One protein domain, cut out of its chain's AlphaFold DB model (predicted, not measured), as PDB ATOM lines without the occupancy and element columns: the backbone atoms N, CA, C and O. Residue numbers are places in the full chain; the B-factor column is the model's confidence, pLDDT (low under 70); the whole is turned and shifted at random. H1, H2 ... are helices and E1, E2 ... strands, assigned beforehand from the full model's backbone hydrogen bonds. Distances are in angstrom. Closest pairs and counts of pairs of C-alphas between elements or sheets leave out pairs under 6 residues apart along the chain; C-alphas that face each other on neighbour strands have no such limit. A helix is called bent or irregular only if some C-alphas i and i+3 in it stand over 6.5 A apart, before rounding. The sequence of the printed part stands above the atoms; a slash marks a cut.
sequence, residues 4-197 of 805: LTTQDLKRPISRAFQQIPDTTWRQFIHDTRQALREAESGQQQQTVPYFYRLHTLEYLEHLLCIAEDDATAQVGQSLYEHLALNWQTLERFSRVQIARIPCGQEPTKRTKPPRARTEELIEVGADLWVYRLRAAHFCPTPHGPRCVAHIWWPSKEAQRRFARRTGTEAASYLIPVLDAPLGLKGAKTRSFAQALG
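This is residues 4 to 197 of the 805 residues of an uncharacterized protein of bacterium ADurb.Bin429 (UniProt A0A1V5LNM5). This is an elongated domain with two unlike halves: a small three-strand sheet with the long helix H2 packed over one face by its residues 31 to 39, and, farther along, a gathering of the short helices H3, H4, H5 and H8, with H6 in the middle between the two halves. Long links make both far ends, residues 103 to 120 past the sheet and residues 163 to 186, with H7 nearby, at the opposite end. The printed part has 194 residues, with eight named helices and four named strands in the order H1 H2 E1 H3 H4 H5 E2 E3 H6 E4 H7 H8; the class is mixed, helices and strands. The sheet runs E1, E2, E3, antiparallel throughout. The whole is only just loose, close to compact, with a radius of gyration of the C-alphas of 19.7 A and spans of 68 by 35 by 28 A.

Begin at H1, residues 15 to 18, which is joined by a tight link to H2, residues 22 to 39, yet is apart from it. H2 is on the sheet of E1, residues 47 to 53, E2, residues 96 to 102, and E3, residues 121 to 124, in two layers, a helix on one face of a sheet, at a height over the sheet of 7.6 A. It is only just over E2 and E3, with 3 C-alphas falling on each, and runs only just across the strands, at 62 degrees to E2 on the local plane. Between E1 and E2 look for N 50 and O 99, 2.9 A apart and within hydrogen-bond range; between E2 and E3, a hairpin, look for N 98 and O 122, 2.8 A. Next come H3, residues 60 to 69, and H4, residues 74 to 85, a helical hairpin: they touch at a steep tilt of 42 degrees, opposite ways, and their closest C-alphas, Ala 67 and Gly 76, are 4.8 A apart. The hub is H8, residues 187 to 196, touching three helices. H4 touches it with residues 83 to 85 alone, the closest C-alphas being Ala 84 and Thr 189, 5.2 A. H5, residues 87 to 93, touches it the same way at a shallow tilt of 34 degrees, only just short of steep; Trp 87 and Phe 192 have the closest C-alphas, 6.3 A. H6, residues 128 to 135, touches it about perpendicular, at 84 degrees, with the C-alphas of Arg 134 and Leu 196 closest at 5.6 A. H6 also only just touches H2, with 3 pairs of C-alphas within 8 A, the closest being Phe 28 and Leu 128 at 7.2 A. E4, residues 137 to 139, pairs with no named strand, but it is paired antiparallel with residues 146 to 147; its closest C-alpha to H4 is that of Phe 138, 4.7 A from Gly 76. H7, residues 156 to 162, is apart from each other named element. Every O i to N i+4 pair is within hydrogen-bond range in H2, H3, H4, H6, H7 and H8; H5 has 1 of 3, with 2 of 4 O i to N i+3 pairs, and H1 is too short for such a pair.

Find C-alpha 15 at (494.321, 219.394, 475.761), where H1 begins. H2 runs 25.5 A, from C-alpha 22 at (495.307, 231.239, 482.854) to C-alpha 39. E1 spans 17.3 A and E2 19.0 A, H3 14.4 A and H4 16.2 A. H5 is irregular, only just: C-alphas 89 and 92 are 6.8 A apart. H8 runs 14.5 A and ends at C-alpha 196, (510.481, 237.357, 468.520).

The C-alphas farthest apart are those of Lys 109 and Thr 166, 69.0 A. The printed part has no cut. The links E2 to E3, E4 to H7 and H7 to H8 are long, with 18, 16 and 24 residues. The mean pLDDT of the printed part is 86.0; residues 42 to 44, 165 to 171 and 180 to 188 are under 70.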
ATOM      1  N   LEU A   4     484.681 227.144 465.053       90.56
ATOM      2  CA  LEU A   4     483.363 227.585 465.531       90.56
ATOM      3  C   LEU A   4     483.175 227.537 467.061       90.56
ATOM      4  O   LEU A   4     482.316 228.230 467.590       90.56
ATOM      5  N   THR A   5     483.960 226.730 467.781       90.19
ATOM      6  CA  THR A   5     483.895 226.652 469.257       90.19
ATOM      7  C   THR A   5     484.607 227.808 469.967       90.19
ATOM      8  O   THR A   5     484.480 227.958 471.180       90.19
ATOM      9  N   THR A   6     485.332 228.640 469.219       93.06
ATOM     10  CA  THR A   6     486.203 229.707 469.741       93.06
ATOM     11  C   THR A   6     485.589 231.103 469.611       93.06
ATOM     12  O   THR A   6     486.311 232.096 469.566       93.06
ATOM     13  N   GLN A   7     484.256 231.183 469.543       92.25
ATOM     14  CA  GLN A   7     483.515 232.447 469.512       92.25
ATOM     15  C   GLN A   7     484.004 233.402 470.606       92.25
ATOM     16  O   GLN A   7     484.233 232.966 471.734       92.25
ATOM     17  N   ASP A   8     484.153 234.684 470.275       92.62
ATOM     18  CA  ASP A   8     484.685 235.732 471.159       92.62
ATOM     19  C   ASP A   8     486.112 235.459 471.655       92.62
ATOM     20  O   ASP A   8     486.519 235.908 472.736       92.62
ATOM     21  N   LEU A   9     486.881 234.723 470.845       93.62
ATOM     22  CA  LEU A   9     488.230 234.249 471.157       93.62
ATOM     23  C   LEU A   9     488.272 233.359 472.412       93.62
ATOM     24  O   LEU A   9     489.219 233.395 473.201       93.62
ATOM     25  N   LYS A  10     487.234 232.539 472.617       92.88
ATOM     26  CA  LYS A  10     487.227 231.519 473.675       92.88
ATOM     27  C   LYS A  10     488.360 230.515 473.476       92.88
ATOM     28  O   LYS A  10     488.672 230.122 472.349       92.88
ATOM     29  N   ARG A  11     488.945 230.069 474.594       92.25
ATOM     30  CA  ARG A  11     490.019 229.066 474.600       92.25
ATOM     31  C   ARG A  11     489.549 227.785 473.902       92.25
ATOM     32  O   ARG A  11     488.482 227.277 474.253       92.25
ATOM     33  N   PRO A  12     490.322 227.241 472.945       90.44
ATOM     34  CA  PRO A  12     489.988 225.962 472.341       90.44
ATOM     35  C   PRO A  12     489.957 224.836 473.385       90.44
ATOM     36  O   PRO A  12     490.744 224.818 474.328       90.44
ATOM     37  N   ILE A  13     489.071 223.860 473.186       85.19
ATOM     38  CA  ILE A  13     488.820 222.772 474.151       85.19
ATOM     39  C   ILE A  13     489.941 221.710 474.134       85.19
ATOM     40  O   ILE A  13     489.987 220.843 475.001       85.19
ATOM     41  N   SER A  14     490.865 221.741 473.166       82.69
ATOM     42  CA  SER A  14     491.894 220.700 473.067       82.69
ATOM     43  C   SER A  14     492.890 220.753 474.236       82.69
ATOM     44  O   SER A  14     493.231 221.821 474.750       82.69
ATOM     45  N   ARG A  15     493.391 219.573 474.630       79.31
ATOM     46  CA  ARG A  15     494.321 219.394 475.761       79.31
ATOM     47  C   ARG A  15     495.544 220.315 475.682       79.31
ATOM     48  O   ARG A  15     495.982 220.821 476.708       79.31
ATOM     49  N   ALA A  16     496.049 220.572 474.476       79.56
ATOM     50  CA  ALA A  16     497.235 221.396 474.256       79.56
ATOM     51  C   ALA A  16     497.042 222.876 474.653       79.56
ATOM     52  O   ALA A  16     498.008 223.528 475.033       79.56
ATOM     53  N   PHE A  17     495.810 223.403 474.616       85.69
ATOM     54  CA  PHE A  17     495.509 224.767 475.078       85.69
ATOM     55  C   PHE A  17     495.080 224.810 476.547       85.69
ATOM     56  O   PHE A  17     495.269 225.826 477.209       85.69
ATOM     57  N   GLN A  18     494.517 223.721 477.077       84.00
ATOM     58  CA  GLN A  18     494.108 223.642 478.485       84.00
ATOM     59  C   GLN A  18     495.293 223.636 479.457       84.00
ATOM     60  O   GLN A  18     495.139 224.086 480.584       84.00
ATOM     61  N   GLN A  19     496.459 223.159 479.019       81.81
ATOM     62  CA  GLN A  19     497.686 223.140 479.823       81.81
ATOM     63  C   GLN A  19     498.355 224.517 479.964       81.81
ATOM     64  O   GLN A  19     499.323 224.643 480.703       81.81
ATOM     65  N   ILE A  20     497.869 225.543 479.260       83.62
ATOM     66  CA  ILE A  20     498.456 226.886 479.294       83.62
ATOM     67  C   ILE A  20     497.951 227.631 480.537       83.62
ATOM     68  O   ILE A  20     496.733 227.678 480.740       83.62
ATOM     69  N   PRO A  21     498.839 228.270 481.327       85.44
ATOM     70  CA  PRO A  21     498.437 229.050 482.492       85.44
ATOM     71  C   PRO A  21     497.389 230.122 482.164       85.44
ATOM     72  O   PRO A  21     497.468 230.829 481.154       85.44
ATOM     73  N   ASP A  22     496.406 230.287 483.052       88.62
ATOM     74  CA  ASP A  22     495.307 231.239 482.854       88.62
ATOM     75  C   ASP A  22     495.760 232.697 482.813       88.62
ATOM     76  O   ASP A  22     495.093 233.529 482.197       88.62
ATOM     77  N   THR A  23     496.875 233.022 483.464       89.69
ATOM     78  CA  THR A  23     497.522 234.339 483.399       89.69
ATOM     79  C   THR A  23     498.045 234.617 481.991       89.69
ATOM     80  O   THR A  23     497.616 235.588 481.369       89.69
ATOM     81  N   THR A  24     498.866 233.715 481.445       87.94
ATOM     82  CA  THR A  24     499.434 233.807 480.090       87.94
ATOM     83  C   THR A  24     498.346 233.894 479.026       87.94
ATOM     84  O   THR A  24     498.404 234.738 478.136       87.94
ATOM     85  N   TRP A  25     497.303 233.065 479.138       91.62
ATOM     86  CA  TRP A  25     496.184 233.102 478.198       91.62
ATOM     87  C   TRP A  25     495.407 234.421 478.258       91.62
ATOM     88  O   TRP A  25     495.054 234.971 477.218       91.62
ATOM     89  N   ARG A  26     495.121 234.943 479.459       93.25
ATOM     90  CA  ARG A  26     494.402 236.219 479.602       93.25
ATOM     91  C   ARG A  26     495.181 237.378 478.989       93.25
ATOM     92  O   ARG A  26     494.565 238.181 478.293       93.25
ATOM     93  N   GLN A  27     496.498 237.430 479.198       92.38
ATOM     94  CA  GLN A  27     497.337 238.467 478.600       92.38
ATOM     95  C   GLN A  27     497.391 238.330 477.073       92.38
ATOM     96  O   GLN A  27     497.109 239.290 476.364       92.38
ATOM     97  N   PHE A  28     497.591 237.114 476.555       94.12
ATOM     98  CA  PHE A  28     497.541 236.846 475.116       94.12
ATOM     99  C   PHE A  28     496.222 237.311 474.472       94.12
ATOM    100  O   PHE A  28     496.226 237.939 473.413       94.12
ATOM    101  N   ILE A  29     495.078 237.042 475.113       95.12
ATOM    102  CA  ILE A  29     493.767 237.504 474.631       95.12
ATOM    103  C   ILE A  29     493.637 239.025 474.700       95.12
ATOM    104  O   ILE A  29     493.046 239.617 473.796       95.12
ATOM    105  N   HIS A  30     494.158 239.659 475.750       94.56
ATOM    106  CA  HIS A  30     494.165 241.115 475.866       94.56
ATOM    107  C   HIS A  30     494.920 241.753 474.692       94.56
ATOM    108  O   HIS A  30     494.337 242.564 473.967       94.56
ATOM    109  N   ASP A  31     496.151 241.301 474.451       92.62
ATOM    110  CA  ASP A  31     497.035 241.820 473.404       92.62
ATOM    111  C   ASP A  31     496.460 241.530 472.004       92.62
ATOM    112  O   ASP A  31     496.426 242.400 471.134       92.62
ATOM    113  N   THR A  32     495.892 240.334 471.796       93.75
ATOM    114  CA  THR A  32     495.221 239.963 470.537       93.75
ATOM    115  C   THR A  32     494.001 240.844 470.264       93.75
ATOM    116  O   THR A  32     493.788 241.279 469.134       93.75
ATOM    117  N   ARG A  33     493.189 241.141 471.289       93.50
ATOM    118  CA  ARG A  33     492.037 242.047 471.154       93.50
ATOM    119  C   ARG A  33     492.472 243.479 470.880       93.50
ATOM    120  O   ARG A  33     491.774 244.177 470.154       93.50
ATOM    121  N   GLN A  34     493.586 243.923 471.455       92.19
ATOM    122  CA  GLN A  34     494.147 245.231 471.141       92.19
ATOM    123  C   GLN A  34     494.588 245.304 469.676       92.19
ATOM    124  O   GLN A  34     494.117 246.184 468.962       92.19
ATOM    125  N   ALA A  35     495.380 244.336 469.210       90.62
ATOM    126  CA  ALA A  35     495.814 244.269 467.816       90.62
ATOM    127  C   ALA A  35     494.629 244.181 466.836       90.62
ATOM    128  O   ALA A  35     494.659 244.772 465.759       90.62
ATOM    129  N   LEU A  36     493.559 243.473 467.217       90.44
ATOM    130  CA  LEU A  36     492.330 243.408 466.426       90.44
ATOM    131  C   LEU A  36     491.627 244.772 466.349       90.44
ATOM    132  O   LEU A  36     491.264 245.186 465.255       90.44
ATOM    133  N   ARG A  37     491.492 245.498 467.469       88.50
ATOM    134  CA  ARG A  37     490.905 246.854 467.482       88.50
ATOM    135  C   ARG A  37     491.691 247.831 466.611       88.50
ATOM    136  O   ARG A  37     491.087 248.623 465.897       88.50
ATOM    137  N   GLU A  38     493.018 247.771 466.663       86.94
ATOM    138  CA  GLU A  38     493.894 248.601 465.828       86.94
ATOM    139  C   GLU A  38     493.699 248.285 464.337       86.94
ATOM    140  O   GLU A  38     493.552 249.199 463.527       86.94
ATOM    141  N   ALA A  39     493.591 247.002 463.976       84.19
ATOM    142  CA  ALA A  39     493.314 246.568 462.606       84.19
ATOM    143  C   ALA A  39     491.880 246.882 462.126       84.19
ATOM    144  O   ALA A  39     491.622 246.913 460.922       84.19
ATOM    145  N   GLU A  40     490.940 247.098 463.048       79.62
ATOM    146  CA  GLU A  40     489.536 247.437 462.774       79.62
ATOM    147  C   GLU A  40     489.267 248.951 462.736       79.62
ATOM    148  O   GLU A  40     488.148 249.366 462.415       79.62
ATOM    149  N   SER A  41     490.273 249.788 463.019       70.81
ATOM    150  CA  SER A  41     490.152 251.248 463.006       70.81
ATOM    151  C   SER A  41     489.703 251.754 461.626       70.81
ATOM    152  O   SER A  41     490.493 251.831 460.688       70.81
ATOM    153  N   GLY A  42     488.413 252.093 461.499       65.75
ATOM    154  CA  GLY A  42     487.795 252.604 460.267       65.75
ATOM    155  C   GLY A  42     486.695 251.727 459.655       65.75
ATOM    156  O   GLY A  42     486.094 252.124 458.659       65.75
ATOM    157  N   GLN A  43     486.379 250.560 460.226       69.31
ATOM    158  CA  GLN A  43     485.292 249.708 459.727       69.31
ATOM    159  C   GLN A  43     483.961 249.959 460.449       69.31
ATOM    160  O   GLN A  43     483.892 249.993 461.672       69.31
ATOM    161  N   GLN A  44     482.880 250.100 459.675       62.78
ATOM    162  CA  GLN A  44     481.537 250.406 460.193       62.78
ATOM    163  C   GLN A  44     480.743 249.167 460.643       62.78
ATOM    164  O   GLN A  44     479.738 249.299 461.338       62.78
ATOM    165  N   GLN A  45     481.151 247.959 460.238       77.12
ATOM    166  CA  GLN A  45     480.368 246.743 460.456       77.12
ATOM    167  C   GLN A  45     480.879 245.953 461.663       77.12
ATOM    168  O   GLN A  45     482.027 245.518 461.691       77.12
ATOM    169  N   GLN A  46     480.003 245.730 462.646       84.62
ATOM    170  CA  GLN A  46     480.327 244.950 463.839       84.62
ATOM    171  C   GLN A  46     480.526 243.468 463.482       84.62
ATOM    172  O   GLN A  46     479.689 242.860 462.803       84.62
ATOM    173  N   THR A  47     481.628 242.882 463.950       90.25
ATOM    174  CA  THR A  47     481.953 241.468 463.726       90.25
ATOM    175  C   THR A  47     482.211 240.733 465.039       90.25
ATOM    176  O   THR A  47     482.569 241.336 466.048       90.25
ATOM    177  N   VAL A  48     482.005 239.418 465.023       92.31
ATOM    178  CA  VAL A  48     482.308 238.495 466.118       92.31
ATOM    179  C   VAL A  48     483.574 237.716 465.747       92.31
ATOM    180  O   VAL A  48     483.576 237.042 464.707       92.31
ATOM    181  N   PRO A  49     484.648 237.783 466.553       94.25
ATOM    182  CA  PRO A  49     485.914 237.136 466.237       94.25
ATOM    183  C   PRO A  49     485.961 235.673 466.704       94.25
ATOM    184  O   PRO A  49     485.481 235.321 467.783       94.25
ATOM    185  N   TYR A  50     486.603 234.825 465.904       94.88
ATOM    186  CA  TYR A  50     486.873 233.417 466.200       94.88
ATOM    187  C   TYR A  50     488.328 233.087 465.862       94.88
ATOM    188  O   TYR A  50     488.836 233.536 464.834       94.88
ATOM    189  N   PHE A  51     488.988 232.236 466.649       94.38
ATOM    190  CA  PHE A  51     490.285 231.677 466.262       94.38
ATOM    191  C   PHE A  51     490.109 230.696 465.105       94.38
ATOM    192  O   PHE A  51     489.634 229.576 465.293       94.38
ATOM    193  N   TYR A  52     490.510 231.109 463.903       93.38
ATOM    194  CA  TYR A  52     490.467 230.254 462.722       93.38
ATOM    195  C   TYR A  52     491.703 229.359 462.630       93.38
ATOM    196  O   TYR A  52     491.574 228.155 462.393       93.38
ATOM    197  N   ARG A  53     492.887 229.929 462.884       91.88
ATOM    198  CA  ARG A  53     494.124 229.182 463.131       91.88
ATOM    199  C   ARG A  53     494.850 229.763 464.335       91.88
ATOM    200  O   ARG A  53     495.032 230.973 464.434       91.88
ATOM    201  N   LEU A  54     495.238 228.863 465.227       92.50
ATOM    202  CA  LEU A  54     495.990 229.140 466.438       92.50
ATOM    203  C   LEU A  54     496.850 227.912 466.718       92.50
ATOM    204  O   LEU A  54     496.325 226.793 466.697       92.50
ATOM    205  N   HIS A  55     498.136 228.106 466.969       91.75
ATOM    206  CA  HIS A  55     499.084 227.008 467.079       91.75
ATOM    207  C   HIS A  55     499.737 226.966 468.460       91.75
ATOM    208  O   HIS A  55     499.755 227.918 469.234       91.75
ATOM    209  N   THR A  56     500.263 225.797 468.794       88.94
ATOM    210  CA  THR A  56     501.121 225.591 469.956       88.94
ATOM    211  C   THR A  56     502.178 224.568 469.569       88.94
ATOM    212  O   THR A  56     501.912 223.695 468.739       88.94
ATOM    213  N   LEU A  57     503.372 224.690 470.136       89.12
ATOM    214  CA  LEU A  57     504.440 223.717 469.942       89.12
ATOM    215  C   LEU A  57     504.350 222.645 471.031       89.12
ATOM    216  O   LEU A  57     504.190 222.958 472.217       89.12
ATOM    217  N   GLU A  58     504.434 221.381 470.621       85.31
ATOM    218  CA  GLU A  58     504.450 220.247 471.545       85.31
ATOM    219  C   GLU A  58     505.665 220.354 472.481       85.31
ATOM    220  O   GLU A  58     506.743 220.766 472.063       85.31
ATOM    221  N   TYR A  59     505.479 220.042 473.766       86.31
ATOM    222  CA  TYR A  59     506.499 220.132 474.826       86.31
ATOM    223  C   TYR A  59     507.096 221.519 475.114       86.31
ATOM    224  O   TYR A  59     507.908 221.627 476.030       86.31
ATOM    225  N   LEU A  60     506.656 222.589 474.440       88.94
ATOM    226  CA  LEU A  60     507.249 223.921 474.603       88.94
ATOM    227  C   LEU A  60     507.282 224.402 476.059       88.94
ATOM    228  O   LEU A  60     508.280 224.961 476.477       88.94
ATOM    229  N   GLU A  61     506.231 224.158 476.851       85.88
ATOM    230  CA  GLU A  61     506.219 224.592 478.266       85.88
ATOM    231  C   GLU A  61     507.338 223.939 479.080       85.88
ATOM    232  O   GLU A  61     508.031 224.610 479.835       85.88
ATOM    233  N   HIS A  62     507.540 222.635 478.885       88.69
ATOM    234  CA  HIS A  62     508.562 221.885 479.606       88.69
ATOM    235  C   HIS A  62     509.960 222.335 479.177       88.69
ATOM    236  O   HIS A  62     510.819 222.530 480.026       88.69
ATOM    237  N   LEU A  63     510.171 222.550 477.872       92.19
ATOM    238  CA  LEU A  63     511.446 223.049 477.355       92.19
ATOM    239  C   LEU A  63     511.764 224.455 477.866       92.19
ATOM    240  O   LEU A  63     512.912 224.714 478.201       92.19
ATOM    241  N   LEU A  64     510.767 225.342 477.953       91.50
ATOM    242  CA  LEU A  64     510.959 226.692 478.484       91.50
ATOM    243  C   LEU A  64     511.272 226.683 479.980       91.50
ATOM    244  O   LEU A  64     512.198 227.377 480.377       91.50
ATOM    245  N   CYS A  65     510.583 225.858 480.779       90.75
ATOM    246  CA  CYS A  65     510.908 225.705 482.202       90.75
ATOM    247  C   CYS A  65     512.349 225.212 482.397       90.75
ATOM    248  O   CYS A  65     513.100 225.785 483.174       90.75
ATOM    249  N   ILE A  66     512.760 224.179 481.652       94.31
ATOM    250  CA  ILE A  66     514.124 223.642 481.750       94.31
ATOM    251  C   ILE A  66     515.158 224.670 481.262       94.31
ATOM    252  O   ILE A  66     516.232 224.775 481.844       94.31
ATOM    253  N   ALA A  67     514.854 225.425 480.200       93.69
ATOM    254  CA  ALA A  67     515.754 226.448 479.672       93.69
ATOM    255  C   ALA A  67     515.940 227.633 480.629       93.69
ATOM    256  O   ALA A  67     517.026 228.199 480.660       93.69
ATOM    257  N   GLU A  68     514.908 228.000 481.389       92.88
ATOM    258  CA  GLU A  68     514.962 229.085 482.375       92.88
ATOM    259  C   GLU A  68     515.863 228.733 483.568       92.88
ATOM    260  O   GLU A  68     516.634 229.580 484.021       92.88
ATOM    261  N   ASP A  69     515.846 227.469 484.005       91.75
ATOM    262  CA  ASP A  69     516.687 226.964 485.100       91.75
ATOM    263  C   ASP A  69     518.129 226.613 484.661       91.75
ATOM    264  O   ASP A  69     519.019 226.413 485.496       91.75
ATOM    265  N   ASP A  70     518.397 226.537 483.353       91.50
ATOM    266  CA  ASP A  70     519.712 226.204 482.801       91.50
ATOM    267  C   ASP A  70     520.636 227.431 482.736       91.50
ATOM    268  O   ASP A  70     520.693 228.152 481.739       91.50
ATOM    269  N   ALA A  71     521.443 227.630 483.783       87.00
ATOM    270  CA  ALA A  71     522.424 228.717 483.855       87.00
ATOM    271  C   ALA A  71     523.466 228.712 482.716       87.00
ATOM    272  O   ALA A  71     524.041 229.760 482.418       87.00
ATOM    273  N   THR A  72     523.714 227.561 482.077       86.81
ATOM    274  CA  THR A  72     524.644 227.451 480.938       86.81
ATOM    275  C   THR A  72     524.007 227.870 479.615       86.81
ATOM    276  O   THR A  72     524.716 228.055 478.630       86.81
ATOM    277  N   ALA A  73     522.680 228.027 479.601       89.50
ATOM    278  CA  ALA A  73     521.855 228.344 478.446       89.50
ATOM    279  C   ALA A  73     521.935 227.339 477.277       89.50
ATOM    280  O   ALA A  73     521.473 227.656 476.181       89.50
ATOM    281  N   GLN A  74     522.450 226.122 477.480       89.94
ATOM    282  CA  GLN A  74     522.581 225.095 476.437       89.94
ATOM    283  C   GLN A  74     521.225 224.602 475.913       89.94
ATOM    284  O   GLN A  74     521.056 224.382 474.707       89.94
ATOM    285  N   VAL A  75     520.240 224.435 476.799       91.88
ATOM    286  CA  VAL A  75     518.879 224.026 476.412       91.88
ATOM    287  C   VAL A  75     518.201 225.142 475.624       91.88
ATOM    288  O   VAL A  75     517.640 224.900 474.551       91.88
ATOM    289  N   GLY A  76     518.310 226.374 476.124       91.75
ATOM    290  CA  GLY A  76     517.820 227.575 475.455       91.75
ATOM    291  C   GLY A  76     518.446 227.774 474.075       91.75
ATOM    292  O   GLY A  76     517.738 228.029 473.099       91.75
ATOM    293  N   GLN A  77     519.757 227.557 473.976       90.31
ATOM    294  CA  GLN A  77     520.510 227.562 472.732       90.31
ATOM    295  C   GLN A  77     519.979 226.510 471.756       90.31
ATOM    296  O   GLN A  77     519.557 226.864 470.658       90.31
ATOM    297  N   SER A  78     519.892 225.243 472.165       90.94
ATOM    298  CA  SER A  78     519.394 224.157 471.307       90.94
ATOM    299  C   SER A  78     517.972 224.423 470.793       90.94
ATOM    300  O   SER A  78     517.675 224.195 469.617       90.94
ATOM    301  N   LEU A  79     517.090 224.948 471.653       91.94
ATOM    302  CA  LEU A  79     515.730 225.333 471.277       91.94
ATOM    303  C   LEU A  79     515.728 226.498 470.277       91.94
ATOM    304  O   LEU A  79     515.045 226.427 469.254       91.94
ATOM    305  N   TYR A  80     516.490 227.558 470.555       91.19
ATOM    306  CA  TYR A  80     516.594 228.721 469.678       91.19
ATOM    307  C   TYR A  80     517.125 228.327 468.295       91.19
ATOM    308  O   TYR A  80     516.524 228.681 467.281       91.19
ATOM    309  N   GLU A  81     518.210 227.551 468.246       89.25
ATOM    310  CA  GLU A  81     518.808 227.053 467.008       89.25
ATOM    311  C   GLU A  81     517.817 226.213 466.201       89.25
ATOM    312  O   GLU A  81     517.648 226.437 464.999       89.25
ATOM    313  N   HIS A  82     517.115 225.284 466.857       90.19
ATOM    314  CA  HIS A  82     516.124 224.440 466.202       90.19
ATOM    315  C   HIS A  82     515.012 225.271 465.551       90.19
ATOM    316  O   HIS A  82     514.656 225.038 464.393       90.19
ATOM    317  N   LEU A  83     514.478 226.266 466.264       91.75
ATOM    318  CA  LEU A  83     513.422 227.134 465.745       91.75
ATOM    319  C   LEU A  83     513.928 228.053 464.627       91.75
ATOM    320  O   LEU A  83     513.254 228.192 463.605       91.75
ATOM    321  N   ALA A  84     515.126 228.621 464.777       89.25
ATOM    322  CA  ALA A  84     515.740 229.498 463.786       89.25
ATOM    323  C   ALA A  84     516.042 228.769 462.467       89.25
ATOM    324  O   ALA A  84     515.702 229.264 461.391       89.25
ATOM    325  N   LEU A  85     516.625 227.564 462.529       87.31
ATOM    326  CA  LEU A  85     516.923 226.747 461.345       87.31
ATOM    327  C   LEU A  85     515.658 226.363 460.574       87.31
ATOM    328  O   LEU A  85     515.668 226.312 459.343       87.31
ATOM    329  N   ASN A  86     514.560 226.125 461.292       89.88
ATOM    330  CA  ASN A  86     513.283 225.726 460.709       89.88
ATOM    331  C   ASN A  86     512.344 226.910 460.420       89.88
ATOM    332  O   ASN A  86     511.221 226.698 459.951       89.88
ATOM    333  N   TRP A  87     512.794 228.155 460.631       91.06
ATOM    334  CA  TRP A  87     511.938 229.340 460.563       91.06
ATOM    335  C   TRP A  87     511.216 229.491 459.223       91.06
ATOM    336  O   TRP A  87     510.023 229.759 459.208       91.06
ATOM    337  N   GLN A  88     511.868 229.189 458.099       87.81
ATOM    338  CA  GLN A  88     511.253 229.281 456.766       87.81
ATOM    339  C   GLN A  88     509.982 228.416 456.616       87.81
ATOM    340  O   GLN A  88     509.097 228.731 455.824       87.81
ATOM    341  N   THR A  89     509.869 227.329 457.386       90.56
ATOM    342  CA  THR A  89     508.667 226.482 457.414       90.56
ATOM    343  C   THR A  89     507.658 226.948 458.468       90.56
ATOM    344  O   THR A  89     506.449 226.767 458.278       90.56
ATOM    345  N   LEU A  90     508.148 227.520 459.570       91.75
ATOM    346  CA  LEU A  90     507.370 227.921 460.745       91.75
ATOM    347  C   LEU A  90     506.778 229.333 460.638       91.75
ATOM    348  O   LEU A  90     505.748 229.602 461.248       91.75
ATOM    349  N   GLU A  91     507.377 230.214 459.839       92.00
ATOM    350  CA  GLU A  91     507.014 231.628 459.699       92.00
ATOM    351  C   GLU A  91     505.540 231.817 459.322       92.00
ATOM    352  O   GLU A  91     504.849 232.655 459.897       92.00
ATOM    353  N   ARG A  92     505.003 230.968 458.439       91.44
ATOM    354  CA  ARG A  92     503.574 230.961 458.061       91.44
ATOM    355  C   ARG A  92     502.607 230.641 459.211       91.44
ATOM    356  O   ARG A  92     501.398 230.747 459.034       91.44
ATOM    357  N   PHE A  93     503.120 230.192 460.355       93.00
ATOM    358  CA  PHE A  93     502.365 229.910 461.578       93.00
ATOM    359  C   PHE A  93     502.726 230.886 462.707       93.00
ATOM    360  O   PHE A  93     502.414 230.621 463.863       93.00
ATOM    361  N   SER A  94     503.412 231.992 462.402       92.81
ATOM    362  CA  SER A  94     503.886 232.963 463.397       92.81
ATOM    363  C   SER A  94     502.847 234.003 463.813       92.81
ATOM    364  O   SER A  94     503.062 234.708 464.799       92.81
ATOM    365  N   ARG A  95     501.724 234.099 463.091       93.81
ATOM    366  CA  ARG A  95     500.634 235.052 463.340       93.81
ATOM    367  C   ARG A  95     499.321 234.329 463.612       93.81
ATOM    368  O   ARG A  95     499.034 233.306 462.993       93.81
ATOM    369  N   VAL A  96     498.505 234.892 464.503       94.44
ATOM    370  CA  VAL A  96     497.153 234.377 464.762       94.44
ATOM    371  C   VAL A  96     496.271 234.684 463.565       94.44
ATOM    372  O   VAL A  96     496.200 235.836 463.138       94.44
ATOM    373  N   GLN A  97     495.524 233.690 463.082       95.06
ATOM    374  CA  GLN A  97     494.499 233.908 462.066       95.06
ATOM    375  C   GLN A  97     493.110 233.933 462.709       95.06
ATOM    376  O   GLN A  97     492.651 232.936 463.278       95.06
ATOM    377  N   ILE A  98     492.421 235.064 462.587       95.19
ATOM    378  CA  ILE A  98     491.083 235.291 463.135       95.19
ATOM    379  C   ILE A  98     490.067 235.314 461.996       95.19
ATOM    380  O   ILE A  98     490.266 235.989 460.989       95.19
ATOM    381  N   ALA A  99     488.965 234.584 462.171       94.25
ATOM    382  CA  ALA A  99     487.778 234.724 461.340       94.25
ATOM    383  C   ALA A  99     486.838 235.748 461.977       94.25
ATOM    384  O   ALA A  99     486.405 235.586 463.119       94.25
ATOM    385  N   ARG A 100     486.518 236.791 461.220       92.38
ATOM    386  CA  ARG A 100     485.636 237.882 461.615       92.38
ATOM    387  C   ARG A 100     484.283 237.709 460.953       92.38
ATOM    388  O   ARG A 100     484.126 237.947 459.758       92.38
ATOM    389  N   ILE A 101     483.300 237.291 461.734       91.62
ATOM    390  CA  ILE A 101     481.975 236.981 461.202       91.62
ATOM    391  C   ILE A 101     481.037 238.153 461.488       91.62
ATOM    392  O   ILE A 101     480.881 238.502 462.657       91.62
ATOM    393  N   PRO A 102     480.410 238.779 460.474       89.69
ATOM    394  CA  PRO A 102     479.461 239.864 460.703       89.69
ATOM    395  C   PRO A 102     478.354 239.460 461.682       89.69
ATOM    396  O   PRO A 102     477.833 238.342 461.609       89.69
ATOM    397  N   CYS A 103     477.981 240.373 462.581       85.25
ATOM    398  CA  CYS A 103     476.887 240.142 463.524       85.25
ATOM    399  C   CYS A 103     475.612 239.691 462.787       85.25
ATOM    400  O   CYS A 103     475.218 240.278 461.781       85.25
ATOM    401  N   GLY A 104     474.974 238.627 463.283       81.06
ATOM    402  CA  GLY A 104     473.768 238.038 462.688       81.06
ATOM    403  C   GLY A 104     474.015 236.949 461.636       81.06
ATOM    404  O   GLY A 104     473.069 236.264 461.251       81.06
ATOM    405  N   GLN A 105     475.259 236.723 461.195       85.00
ATOM    406  CA  GLN A 105     475.584 235.550 460.381       85.00
ATOM    407  C   GLN A 105     475.880 234.326 461.254       85.00
ATOM    408  O   GLN A 105     476.636 234.398 462.220       85.00
ATOM    409  N   GLU A 106     475.333 233.171 460.870       83.25
ATOM    410  CA  GLU A 106     475.590 231.889 461.530       83.25
ATOM    411  C   GLU A 106     476.577 231.039 460.711       83.25
ATOM    412  O   GLU A 106     476.184 230.378 459.742       83.25
ATOM    413  N   PRO A 107     477.867 230.998 461.084       85.00
ATOM    414  CA  PRO A 107     478.873 230.250 460.332       85.00
ATOM    415  C   PRO A 107     478.664 228.722 460.404       85.00
ATOM    416  O   PRO A 107     479.184 227.985 459.567       85.00
ATOM    417  N   THR A 108     477.848 228.240 461.347       83.12
ATOM    418  CA  THR A 108     477.396 226.842 461.477       83.12
ATOM    419  C   THR A 108     476.496 226.379 460.328       83.12
ATOM    420  O   THR A 108     476.486 225.187 460.027       83.12
ATOM    421  N   LYS A 109     475.776 227.294 459.661       83.75
ATOM    422  CA  LYS A 109     474.867 226.993 458.537       83.75
ATOM    423  C   LYS A 109     475.587 226.815 457.190       83.75
ATOM    424  O   LYS A 109     474.942 226.609 456.166       83.75
ATOM    425  N   ARG A 110     476.920 226.902 457.168       84.69
ATOM    426  CA  ARG A 110     477.735 226.776 455.948       84.69
ATOM    427  C   ARG A 110     477.927 225.321 455.524       84.69
ATOM    428  O   ARG A 110     477.859 224.400 456.338       84.69
ATOM    429  N   THR A 111     478.223 225.126 454.238       79.69
ATOM    430  CA  THR A 111     478.483 223.813 453.635       79.69
ATOM    431  C   THR A 111     479.607 223.088 454.371       79.69
ATOM    432  O   THR A 111     480.632 223.689 454.691       79.69
ATOM    433  N   LYS A 112     479.419 221.798 454.672       78.38
ATOM    434  CA  LYS A 112     480.392 221.020 455.448       78.38
ATOM    435  C   LYS A 112     481.648 220.701 454.610       78.38
ATOM    436  O   LYS A 112     481.497 220.271 453.470       78.38
ATOM    437  N   PRO A 113     482.863 220.816 455.183       80.06
ATOM    438  CA  PRO A 113     483.150 221.379 456.504       80.06
ATOM    439  C   PRO A 113     483.017 222.916 456.500       80.06
ATOM    440  O   PRO A 113     483.475 223.546 455.549       80.06
ATOM    441  N   PRO A 114     482.445 223.532 457.555       84.31
ATOM    442  CA  PRO A 114     482.232 224.977 457.602       84.31
ATOM    443  C   PRO A 114     483.570 225.729 457.593       84.31
ATOM    444  O   PRO A 114     484.387 225.586 458.508       84.31
ATOM    445  N   ARG A 115     483.787 226.539 456.552       88.50
ATOM    446  CA  ARG A 115     484.990 227.362 456.357       88.50
ATOM    447  C   ARG A 115     484.654 228.848 456.472       88.50
ATOM    448  O   ARG A 115     483.553 229.274 456.105       88.50
ATOM    449  N   ALA A 116     485.601 229.620 456.994       89.44
ATOM    450  CA  ALA A 116     485.583 231.070 456.864       89.44
ATOM    451  C   ALA A 116     485.854 231.447 455.399       89.44
ATOM    452  O   ALA A 116     486.546 230.706 454.692       89.44
ATOM    453  N   ARG A 117     485.282 232.557 454.937       89.56
ATOM    454  CA  ARG A 117     485.576 233.102 453.609       89.56
ATOM    455  C   ARG A 117     486.890 233.873 453.655       89.56
ATOM    456  O   ARG A 117     487.288 234.333 454.721       89.56
ATOM    457  N   THR A 118     487.562 234.019 452.520       88.75
ATOM    458  CA  THR A 118     488.871 234.685 452.472       88.75
ATOM    459  C   THR A 118     488.783 236.128 452.975       88.75
ATOM    460  O   THR A 118     489.647 236.556 453.729       88.75
ATOM    461  N   GLU A 119     487.702 236.837 452.649       88.62
ATOM    462  CA  GLU A 119     487.421 238.204 453.101       88.62
ATOM    463  C   GLU A 119     487.103 238.329 454.603       88.62
ATOM    464  O   GLU A 119     487.115 239.427 455.150       88.62
ATOM    465  N   GLU A 120     486.825 237.215 455.284       90.56
ATOM    466  CA  GLU A 120     486.572 237.179 456.731       90.56
ATOM    467  C   GLU A 120     487.847 236.905 457.532       90.56
ATOM    468  O   GLU A 120     487.829 237.004 458.758       90.56
ATOM    469  N   LEU A 121     488.934 236.507 456.868       92.94
ATOM    470  CA  LEU A 121     490.173 236.109 457.520       92.94
ATOM    471  C   LEU A 121     491.134 237.286 457.633       92.94
ATOM    472  O   LEU A 121     491.446 237.954 456.652       92.94
ATOM    473  N   ILE A 122     491.657 237.483 458.838       93.06
ATOM    474  CA  ILE A 122     492.700 238.463 459.127       93.06
ATOM    475  C   ILE A 122     493.807 237.825 459.963       93.06
ATOM    476  O   ILE A 122     493.548 236.939 460.779       93.06
ATOM    477  N   GLU A 123     495.042 238.285 459.774       93.50
ATOM    478  CA  GLU A 123     496.177 237.914 460.617       93.50
ATOM    479  C   GLU A 123     496.542 239.052 461.567       93.50
ATOM    480  O   GLU A 123     496.937 240.137 461.134       93.50
ATOM    481  N   VAL A 124     496.472 238.805 462.873       91.69
ATOM    482  CA  VAL A 124     496.744 239.819 463.902       91.69
ATOM    483  C   VAL A 124     497.737 239.301 464.932       91.69
ATOM    484  O   VAL A 124     497.659 238.152 465.355       91.69
ATOM    485  N   GLY A 125     498.667 240.166 465.341       89.69
ATOM    486  CA  GLY A 125     499.639 239.858 466.390       89.69
ATOM    487  C   GLY A 125     500.492 238.606 466.139       89.69
ATOM    488  O   GLY A 125     500.568 238.078 465.027       89.69
ATOM    489  N   ALA A 126     501.156 238.154 467.203       92.56
ATOM    490  CA  ALA A 126     501.946 236.926 467.224       92.56
ATOM    491  C   ALA A 126     501.061 235.722 467.588       92.56
ATOM    492  O   ALA A 126     500.227 235.835 468.481       92.56
ATOM    493  N   ASP A 127     501.261 234.574 466.934       94.94
ATOM    494  CA  ASP A 127     500.637 233.301 467.320       94.94
ATOM    495  C   ASP A 127     501.051 232.914 468.753       94.94
ATOM    496  O   ASP A 127     502.089 233.343 469.261       94.94
ATOM    497  N   LEU A 128     500.241 232.101 469.428       93.00
ATOM    498  CA  LEU A 128     500.387 231.771 470.843       93.00
ATOM    499  C   LEU A 128     501.741 231.138 471.180       93.00
ATOM    500  O   LEU A 128     502.286 231.394 472.253       93.00
ATOM    501  N   TRP A 129     502.303 230.320 470.289       92.81
ATOM    502  CA  TRP A 129     503.631 229.749 470.526       92.81
ATOM    503  C   TRP A 129     504.735 230.813 470.464       92.81
ATOM    504  O   TRP A 129     505.606 230.818 471.329       92.81
ATOM    505  N   VAL A 130     504.667 231.751 469.510       94.19
ATOM    506  CA  VAL A 130     505.602 232.886 469.420       94.19
ATOM    507  C   VAL A 130     505.435 233.779 470.641       94.19
ATOM    508  O   VAL A 130     506.418 234.132 471.277       94.19
ATOM    509  N   TYR A 131     504.195 234.087 471.017       92.56
ATOM    510  CA  TYR A 131     503.874 234.880 472.198       92.56
ATOM    511  C   TYR A 131     504.535 234.330 473.469       92.56
ATOM    512  O   TYR A 131     505.168 235.070 474.218       92.56
ATOM    513  N   ARG A 132     504.445 233.012 473.680       91.88
ATOM    514  CA  ARG A 132     505.074 232.337 474.822       91.88
ATOM    515  C   ARG A 132     506.599 232.406 474.772       91.88
ATOM    516  O   ARG A 132     507.206 232.658 475.804       91.88
ATOM    517  N   LEU A 133     507.207 232.256 473.592       93.19
ATOM    518  CA  LEU A 133     508.652 232.455 473.427       93.19
ATOM    519  C   LEU A 133     509.066 233.886 473.789       93.19
ATOM    520  O   LEU A 133     510.043 234.072 474.504       93.19
ATOM    521  N   ARG A 134     508.310 234.900 473.349       91.69
ATOM    522  CA  ARG A 134     508.619 236.309 473.651       91.69
ATOM    523  C   ARG A 134     508.626 236.617 475.148       91.69
ATOM    524  O   ARG A 134     509.372 237.494 475.561       91.69
ATOM    525  N   ALA A 135     507.798 235.924 475.929       88.31
ATOM    526  CA  ALA A 135     507.656 236.144 477.367       88.31
ATOM    527  C   ALA A 135     508.610 235.299 478.233       88.31
ATOM    528  O   ALA A 135     508.756 235.588 479.418       88.31
ATOM    529  N   ALA A 136     509.232 234.258 477.675       90.50
ATOM    530  CA  ALA A 136     510.010 233.284 478.436       90.50
ATOM    531  C   ALA A 136     511.508 233.613 478.497       90.50
ATOM    532  O   ALA A 136     512.091 234.124 477.536       90.50
ATOM    533  N   HIS A 137     512.159 233.242 479.603       93.00
ATOM    534  CA  HIS A 137     513.611 233.320 479.765       93.00
ATOM    535  C   HIS A 137     514.284 232.089 479.156       93.00
ATOM    536  O   HIS A 137     514.665 231.168 479.861       93.00
ATOM    537  N   PHE A 138     514.417 232.051 477.833       93.19
ATOM    538  CA  PHE A 138     515.050 230.911 477.152       93.19
ATOM    539  C   PHE A 138     516.159 231.318 476.188       93.19
ATOM    540  O   PHE A 138     516.929 230.474 475.745       93.19
ATOM    541  N   CYS A 139     516.222 232.591 475.796       91.81
ATOM    542  CA  CYS A 139     517.168 232.997 474.773       91.81
ATOM    543  C   CYS A 139     518.593 232.943 475.337       91.81
ATOM    544  O   CYS A 139     518.831 233.474 476.432       91.81
ATOM    545  N   PRO A 140     519.532 232.317 474.607       90.31
ATOM    546  CA  PRO A 140     520.878 232.098 475.101       90.31
ATOM    547  C   PRO A 140     521.655 233.408 475.122       90.31
ATOM    548  O   PRO A 140     521.701 234.139 474.131       90.31
ATOM    549  N   THR A 141     522.268 233.711 476.263       89.31
ATOM    550  CA  THR A 141     523.202 234.827 476.385       89.31
ATOM    551  C   THR A 141     524.376 234.420 477.271       89.31
ATOM    552  O   THR A 141     524.223 233.542 478.124       89.31
ATOM    553  N   PRO A 142     525.511 235.130 477.191       81.69
ATOM    554  CA  PRO A 142     526.650 234.890 478.076       81.69
ATOM    555  C   PRO A 142     526.354 235.211 479.550       81.69
ATOM    556  O   PRO A 142     527.184 234.974 480.425       81.69
ATOM    557  N   HIS A 143     525.201 235.827 479.837       84.94
ATOM    558  CA  HIS A 143     524.740 236.163 481.183       84.94
ATOM    559  C   HIS A 143     523.750 235.108 481.723       84.94
ATOM    560  O   HIS A 143     523.142 235.319 482.775       84.94
ATOM    561  N   GLY A 144     523.570 233.999 481.000       87.88
ATOM    562  CA  GLY A 144     522.530 232.997 481.221       87.88
ATOM    563  C   GLY A 144     521.271 233.266 480.382       87.88
ATOM    564  O   GLY A 144     521.230 234.223 479.601       87.88
ATOM    565  N   PRO A 145     520.222 232.445 480.532       91.38
ATOM    566  CA  PRO A 145     518.980 232.597 479.786       91.38
ATOM    567  C   PRO A 145     518.303 233.934 480.111       91.38
ATOM    568  O   PRO A 145     518.272 234.391 481.261       91.38
ATOM    569  N   ARG A 146     517.789 234.612 479.081       91.81
ATOM    570  CA  ARG A 146     517.089 235.898 479.214       91.81
ATOM    571  C   ARG A 146     515.810 235.922 478.383       91.81
ATOM    572  O   ARG A 146     515.636 235.153 477.437       91.81
ATOM    573  N   CYS A 147     514.903 236.815 478.763       91.00
ATOM    574  CA  CYS A 147     513.708 237.124 477.989       91.00
ATOM    575  C   CYS A 147     514.086 237.973 476.769       91.00
ATOM    576  O   CYS A 147     514.961 238.834 476.869       91.00
ATOM    577  N   VAL A 148     513.411 237.763 475.635       90.31
ATOM    578  CA  VAL A 148     513.723 238.428 474.354       90.31
ATOM    579  C   VAL A 148     513.766 239.954 474.486       90.31
ATOM    580  O   VAL A 148     514.633 240.599 473.897       90.31
ATOM    581  N   ALA A 149     512.878 240.530 475.301       86.38
ATOM    582  CA  ALA A 149     512.803 241.974 475.526       86.38
ATOM    583  C   ALA A 149     514.091 242.577 476.121       86.38
ATOM    584  O   ALA A 149     514.335 243.771 475.968       86.38
ATOM    585  N   HIS A 150     514.928 241.768 476.778       88.00
ATOM    586  CA  HIS A 150     516.160 242.202 477.444       88.00
ATOM    587  C   HIS A 150     517.429 241.817 476.677       88.00
ATOM    588  O   HIS A 150     518.531 241.933 477.210       88.00
ATOM    589  N   ILE A 151     517.293 241.371 475.428       89.94
ATOM    590  CA  ILE A 151     518.407 240.854 474.632       89.94
ATOM    591  C   ILE A 151     518.622 241.720 473.405       89.94
ATOM    592  O   ILE A 151     517.680 242.236 472.797       89.94
ATOM    593  N   TRP A 152     519.895 241.854 473.056       90.56
ATOM    594  CA  TRP A 152     520.355 242.536 471.864       90.56
ATOM    595  C   TRP A 152     520.805 241.535 470.807       90.56
ATOM    596  O   TRP A 152     521.485 240.547 471.094       90.56
ATOM    597  N   TRP A 153     520.453 241.812 469.557       87.38
ATOM    598  CA  TRP A 153     521.040 241.123 468.419       87.38
ATOM    599  C   TRP A 153     522.549 241.429 468.343       87.38
ATOM    600  O   TRP A 153     522.943 242.575 468.583       87.38
ATOM    601  N   PRO A 154     523.410 240.457 467.981       84.38
ATOM    602  CA  PRO A 154     524.847 240.669 467.820       84.38
ATOM    603  C   PRO A 154     525.136 241.566 466.610       84.38
ATOM    604  O   PRO A 154     525.394 241.100 465.499       84.38
ATOM    605  N   SER A 155     525.081 242.878 466.825       82.94
ATOM    606  CA  SER A 155     525.412 243.901 465.837       82.94
ATOM    607  C   SER A 155     526.840 244.420 466.026       82.94
ATOM    608  O   SER A 155     527.418 244.345 467.113       82.94
ATOM    609  N   LYS A 156     527.412 244.997 464.958       83.31
ATOM    610  CA  LYS A 156     528.711 245.687 465.033       83.31
ATOM    611  C   LYS A 156     528.693 246.812 466.068       83.31
ATOM    612  O   LYS A 156     529.705 247.058 466.710       83.31
ATOM    613  N   GLU A 157     527.544 247.455 466.253       85.06
ATOM    614  CA  GLU A 157     527.393 248.553 467.203       85.06
ATOM    615  C   GLU A 157     527.372 248.066 468.656       85.06
ATOM    616  O   GLU A 157     528.069 248.626 469.501       85.06
ATOM    617  N   ALA A 158     526.665 246.964 468.938       86.94
ATOM    618  CA  ALA A 158     526.712 246.305 470.244       86.94
ATOM    619  C   ALA A 158     528.132 245.849 470.592       86.94
ATOM    620  O   ALA A 158     528.585 246.020 471.724       86.94
ATOM    621  N   GLN A 159     528.857 245.328 469.600       84.50
ATOM    622  CA  GLN A 159     530.263 244.971 469.751       84.50
ATOM    623  C   GLN A 159     531.143 246.194 470.014       84.50
ATOM    624  O   GLN A 159     531.926 246.183 470.956       84.50
ATOM    625  N   ARG A 160     530.995 247.259 469.224       85.19
ATOM    626  CA  ARG A 160     531.793 248.481 469.354       85.19
ATOM    627  C   ARG A 160     531.645 249.129 470.729       85.19
ATOM    628  O   ARG A 160     532.650 249.545 471.291       85.19
ATOM    629  N   ARG A 161     530.416 249.221 471.249       88.38
ATOM    630  CA  ARG A 161     530.123 249.939 472.500       88.38
ATOM    631  C   ARG A 161     530.308 249.099 473.762       88.38
ATOM    632  O   ARG A 161     530.682 249.640 474.796       88.38
ATOM    633  N   PHE A 162     529.996 247.801 473.711       90.31
ATOM    634  CA  PHE A 162     529.833 246.991 474.925       90.31
ATOM    635  C   PHE A 162     530.598 245.662 474.928       90.31
ATOM    636  O   PHE A 162     530.468 244.920 475.904       90.31
ATOM    637  N   ALA A 163     531.392 245.340 473.900       85.75
ATOM    638  CA  ALA A 163     532.293 244.189 473.962       85.75
ATOM    639  C   ALA A 163     533.606 244.537 474.677       85.75
ATOM    640  O   ALA A 163     534.188 245.600 474.477       85.75
ATOM    641  N   ARG A 164     534.111 243.593 475.469       82.31
ATOM    642  CA  ARG A 164     535.436 243.636 476.093       82.31
ATOM    643  C   ARG A 164     536.436 242.902 475.205       82.31
ATOM    644  O   ARG A 164     536.178 241.787 474.769       82.31
ATOM    645  N   ARG A 165     537.607 243.493 474.962       67.69
ATOM    646  CA  ARG A 165     538.676 242.865 474.154       67.69
ATOM    647  C   ARG A 165     539.486 241.805 474.913       67.69
ATOM    648  O   ARG A 165     540.392 241.203 474.348       67.69
ATOM    649  N   THR A 166     539.165 241.570 476.182       56.31
ATOM    650  CA  THR A 166     539.903 240.694 477.096       56.31
ATOM    651  C   THR A 166     539.093 239.422 477.401       56.31
ATOM    652  O   THR A 166     538.248 239.406 478.293       56.31
ATOM    653  N   GLY A 167     539.331 238.338 476.648       49.59
ATOM    654  CA  GLY A 167     538.783 236.994 476.925       49.59
ATOM    655  C   GLY A 167     537.974 236.347 475.787       49.59
ATOM    656  O   GLY A 167     537.764 236.946 474.738       49.59
ATOM    657  N   THR A 168     537.547 235.093 475.993       45.00
ATOM    658  CA  THR A 168     536.781 234.267 475.031       45.00
ATOM    659  C   THR A 168     535.513 234.969 474.526       45.00
ATOM    660  O   THR A 168     534.767 235.531 475.328       45.00
ATOM    661  N   GLU A 169     535.253 234.883 473.212       53.00
ATOM    662  CA  GLU A 169     534.301 235.711 472.441       53.00
ATOM    663  C   GLU A 169     532.910 235.908 473.077       53.00
ATOM    664  O   GLU A 169     532.383 237.019 473.030       53.00
ATOM    665  N   ALA A 170     532.333 234.891 473.725       43.66
ATOM    666  CA  ALA A 170     530.990 234.967 474.308       43.66
ATOM    667  C   ALA A 170     530.938 235.758 475.632       43.66
ATOM    668  O   ALA A 170     530.120 236.657 475.787       43.66
ATOM    669  N   ALA A 171     531.858 235.535 476.579       55.09
ATOM    670  CA  ALA A 171     531.832 236.209 477.886       55.09
ATOM    671  C   ALA A 171     532.177 237.711 477.820       55.09
ATOM    672  O   ALA A 171     532.173 238.391 478.844       55.09
ATOM    673  N   SER A 172     532.483 238.246 476.639       73.56
ATOM    674  CA  SER A 172     533.056 239.573 476.441       73.56
ATOM    675  C   SER A 172     532.069 240.737 476.615       73.56
ATOM    676  O   SER A 172     532.510 241.841 476.908       73.56
ATOM    677  N   TYR A 173     530.752 240.539 476.525       87.38
ATOM    678  CA  TYR A 173     529.796 241.658 476.477       87.38
ATOM    679  C   TYR A 173     529.292 242.145 477.849       87.38
ATOM    680  O   TYR A 173     528.985 241.350 478.743       87.38
ATOM    681  N   LEU A 174     529.155 243.469 477.994       90.88
ATOM    682  CA  LEU A 174     528.533 244.127 479.156       90.88
ATOM    683  C   LEU A 174     526.997 244.133 479.101       90.88
ATOM    684  O   LEU A 174     526.358 244.190 480.146       90.88
ATOM    685  N   ILE A 175     526.414 244.032 477.905       91.75
ATOM    686  CA  ILE A 175     524.971 243.842 477.688       91.75
ATOM    687  C   ILE A 175     524.670 242.383 477.310       91.75
ATOM    688  O   ILE A 175     525.546 241.716 476.752       91.75
ATOM    689  N   PRO A 176     523.449 241.871 477.554       90.81
ATOM    690  CA  PRO A 176     523.054 240.541 477.109       90.81
ATOM    691  C   PRO A 176     522.866 240.547 475.590       90.81
ATOM    692  O   PRO A 176     521.902 241.109 475.064       90.81
ATOM    693  N   VAL A 177     523.810 239.937 474.881       90.19
ATOM    694  CA  VAL A 177     523.732 239.709 473.436       90.19
ATOM    695  C   VAL A 177     523.354 238.253 473.196       90.19
ATOM    696  O   VAL A 177     523.763 237.383 473.963       90.19
ATOM    697  N   LEU A 178     522.568 237.991 472.153       88.88
ATOM    698  CA  LEU A 178     522.251 236.627 471.737       88.88
ATOM    699  C   LEU A 178     523.544 235.849 471.436       88.88
ATOM    700  O   LEU A 178     524.288 236.201 470.517       88.88
ATOM    701  N   ASP A 179     523.758 234.769 472.182       83.56
ATOM    702  CA  ASP A 179     524.864 233.830 472.002       83.56
ATOM    703  C   ASP A 179     524.381 232.638 471.170       83.56
ATOM    704  O   ASP A 179     523.923 231.622 471.688       83.56
ATOM    705  N   ALA A 180     524.371 232.819 469.850       69.88
ATOM    706  CA  ALA A 180     523.992 231.781 468.898       69.88
ATOM    707  C   ALA A 180     525.187 231.428 467.993       69.88
ATOM    708  O   ALA A 180     525.948 232.328 467.610       69.88
ATOM    709  N   PRO A 181     525.348 230.152 467.588       64.94
ATOM    710  CA  PRO A 181     526.477 229.713 466.781       64.94
ATOM    711  C   PRO A 181     526.661 230.532 465.510       64.94
ATOM    712  O   PRO A 181     525.705 230.903 464.825       64.94
ATOM    713  N   LEU A 182     527.926 230.715 465.130       52.91
ATOM    714  CA  LEU A 182     528.355 231.469 463.950       52.91
ATOM    715  C   LEU A 182     527.652 231.035 462.646       52.91
ATOM    716  O   LEU A 182     527.412 231.874 461.778       52.91
ATOM    717  N   GLY A 183     527.259 229.759 462.529       56.06
ATOM    718  CA  GLY A 183     526.521 229.217 461.378       56.06
ATOM    719  C   GLY A 183     525.104 229.780 461.193       56.06
ATOM    720  O   GLY A 183     524.518 229.626 460.124       56.06
ATOM    721  N   LEU A 184     524.565 230.476 462.198       60.06
ATOM    722  CA  LEU A 184     523.244 231.101 462.183       60.06
ATOM    723  C   LEU A 184     523.285 232.604 461.890       60.06
ATOM    724  O   LEU A 184     522.263 233.267 461.996       60.06
ATOM    725  N   LYS A 185     524.406 233.179 461.448       57.09
ATOM    726  CA  LYS A 185     524.504 234.619 461.121       57.09
ATOM    727  C   LYS A 185     523.915 235.005 459.748       57.09
ATOM    728  O   LYS A 185     524.257 236.045 459.191       57.09
ATOM    729  N   GLY A 186     523.039 234.172 459.182       64.50
ATOM    730  CA  GLY A 186     522.348 234.426 457.913       64.50
ATOM    731  C   GLY A 186     521.021 235.179 458.075       64.50
ATOM    732  O   GLY A 186     520.438 235.227 459.158       64.50
ATOM    733  N   ALA A 187     520.488 235.706 456.966       64.25
ATOM    734  CA  ALA A 187     519.229 236.468 456.931       64.25
ATOM    735  C   ALA A 187     518.024 235.740 457.570       64.25
ATOM    736  O   ALA A 187     517.130 236.387 458.108       64.25
ATOM    737  N   LYS A 188     518.017 234.398 457.560       65.88
ATOM    738  CA  LYS A 188     516.931 233.560 458.101       65.88
ATOM    739  C   LYS A 188     516.824 233.604 459.629       65.88
ATOM    740  O   LYS A 188     515.728 233.603 460.171       65.88
ATOM    741  N   THR A 189     517.953 233.670 460.328       70.31
ATOM    742  CA  THR A 189     517.969 233.776 461.796       70.31
ATOM    743  C   THR A 189     517.559 235.174 462.237       70.31
ATOM    744  O   THR A 189     516.920 235.335 463.273       70.31
ATOM    745  N   ARG A 190     517.882 236.186 461.421       78.75
ATOM    746  CA  ARG A 190     517.468 237.567 461.667       78.75
ATOM    747  C   ARG A 190     515.949 237.717 461.587       78.75
ATOM    748  O   ARG A 190     515.371 238.313 462.486       78.75
ATOM    749  N   SER A 191     515.279 237.122 460.594       84.69
ATOM    750  CA  SER A 191     513.810 237.191 460.515       84.69
ATOM    751  C   SER A 191     513.112 236.476 461.678       84.69
ATOM    752  O   SER A 191     512.100 236.973 462.171       84.69
ATOM    753  N   PHE A 192     513.674 235.377 462.195       88.81
ATOM    754  CA  PHE A 192     513.175 234.762 463.430       88.81
ATOM    755  C   PHE A 192     513.350 235.679 464.649       88.81
ATOM    756  O   PHE A 192     512.399 235.891 465.398       88.81
ATOM    757  N   ALA A 193     514.531 236.276 464.830       88.12
ATOM    758  CA  ALA A 193     514.783 237.215 465.923       88.12
ATOM    759  C   ALA A 193     513.848 238.436 465.868       88.12
ATOM    760  O   ALA A 193     513.295 238.839 466.893       88.12
ATOM    761  N   GLN A 194     513.588 238.964 464.670       87.56
ATOM    762  CA  GLN A 194     512.598 240.020 464.436       87.56
ATOM    763  C   GLN A 194     511.184 239.567 464.804       87.56
ATOM    764  O   GLN A 194     510.452 240.298 465.469       87.56
ATOM    765  N   ALA A 195     510.801 238.341 464.440       88.44
ATOM    766  CA  ALA A 195     509.512 237.776 464.818       88.44
ATOM    767  C   ALA A 195     509.381 237.541 466.330       88.44
ATOM    768  O   ALA A 195     508.272 237.597 466.860       88.44
ATOM    769  N   LEU A 196     510.479 237.343 467.057       90.38
ATOM    770  CA  LEU A 196     510.481 237.357 468.520       90.38
ATOM    771  C   LEU A 196     510.458 238.783 469.105       90.38
ATOM    772  O   LEU A 196     510.107 238.956 470.267       90.38
ATOM    773  N   GLY A 197     510.755 239.815 468.315       88.62
ATOM    774  CA  GLY A 197     510.857 241.196 468.794       88.62
ATOM    775  C   GLY A 197     512.197 241.503 469.467       88.62
ATOM    776  O   GLY A 197     512.259 242.363 470.343       88.62
TER     777      GLY A 197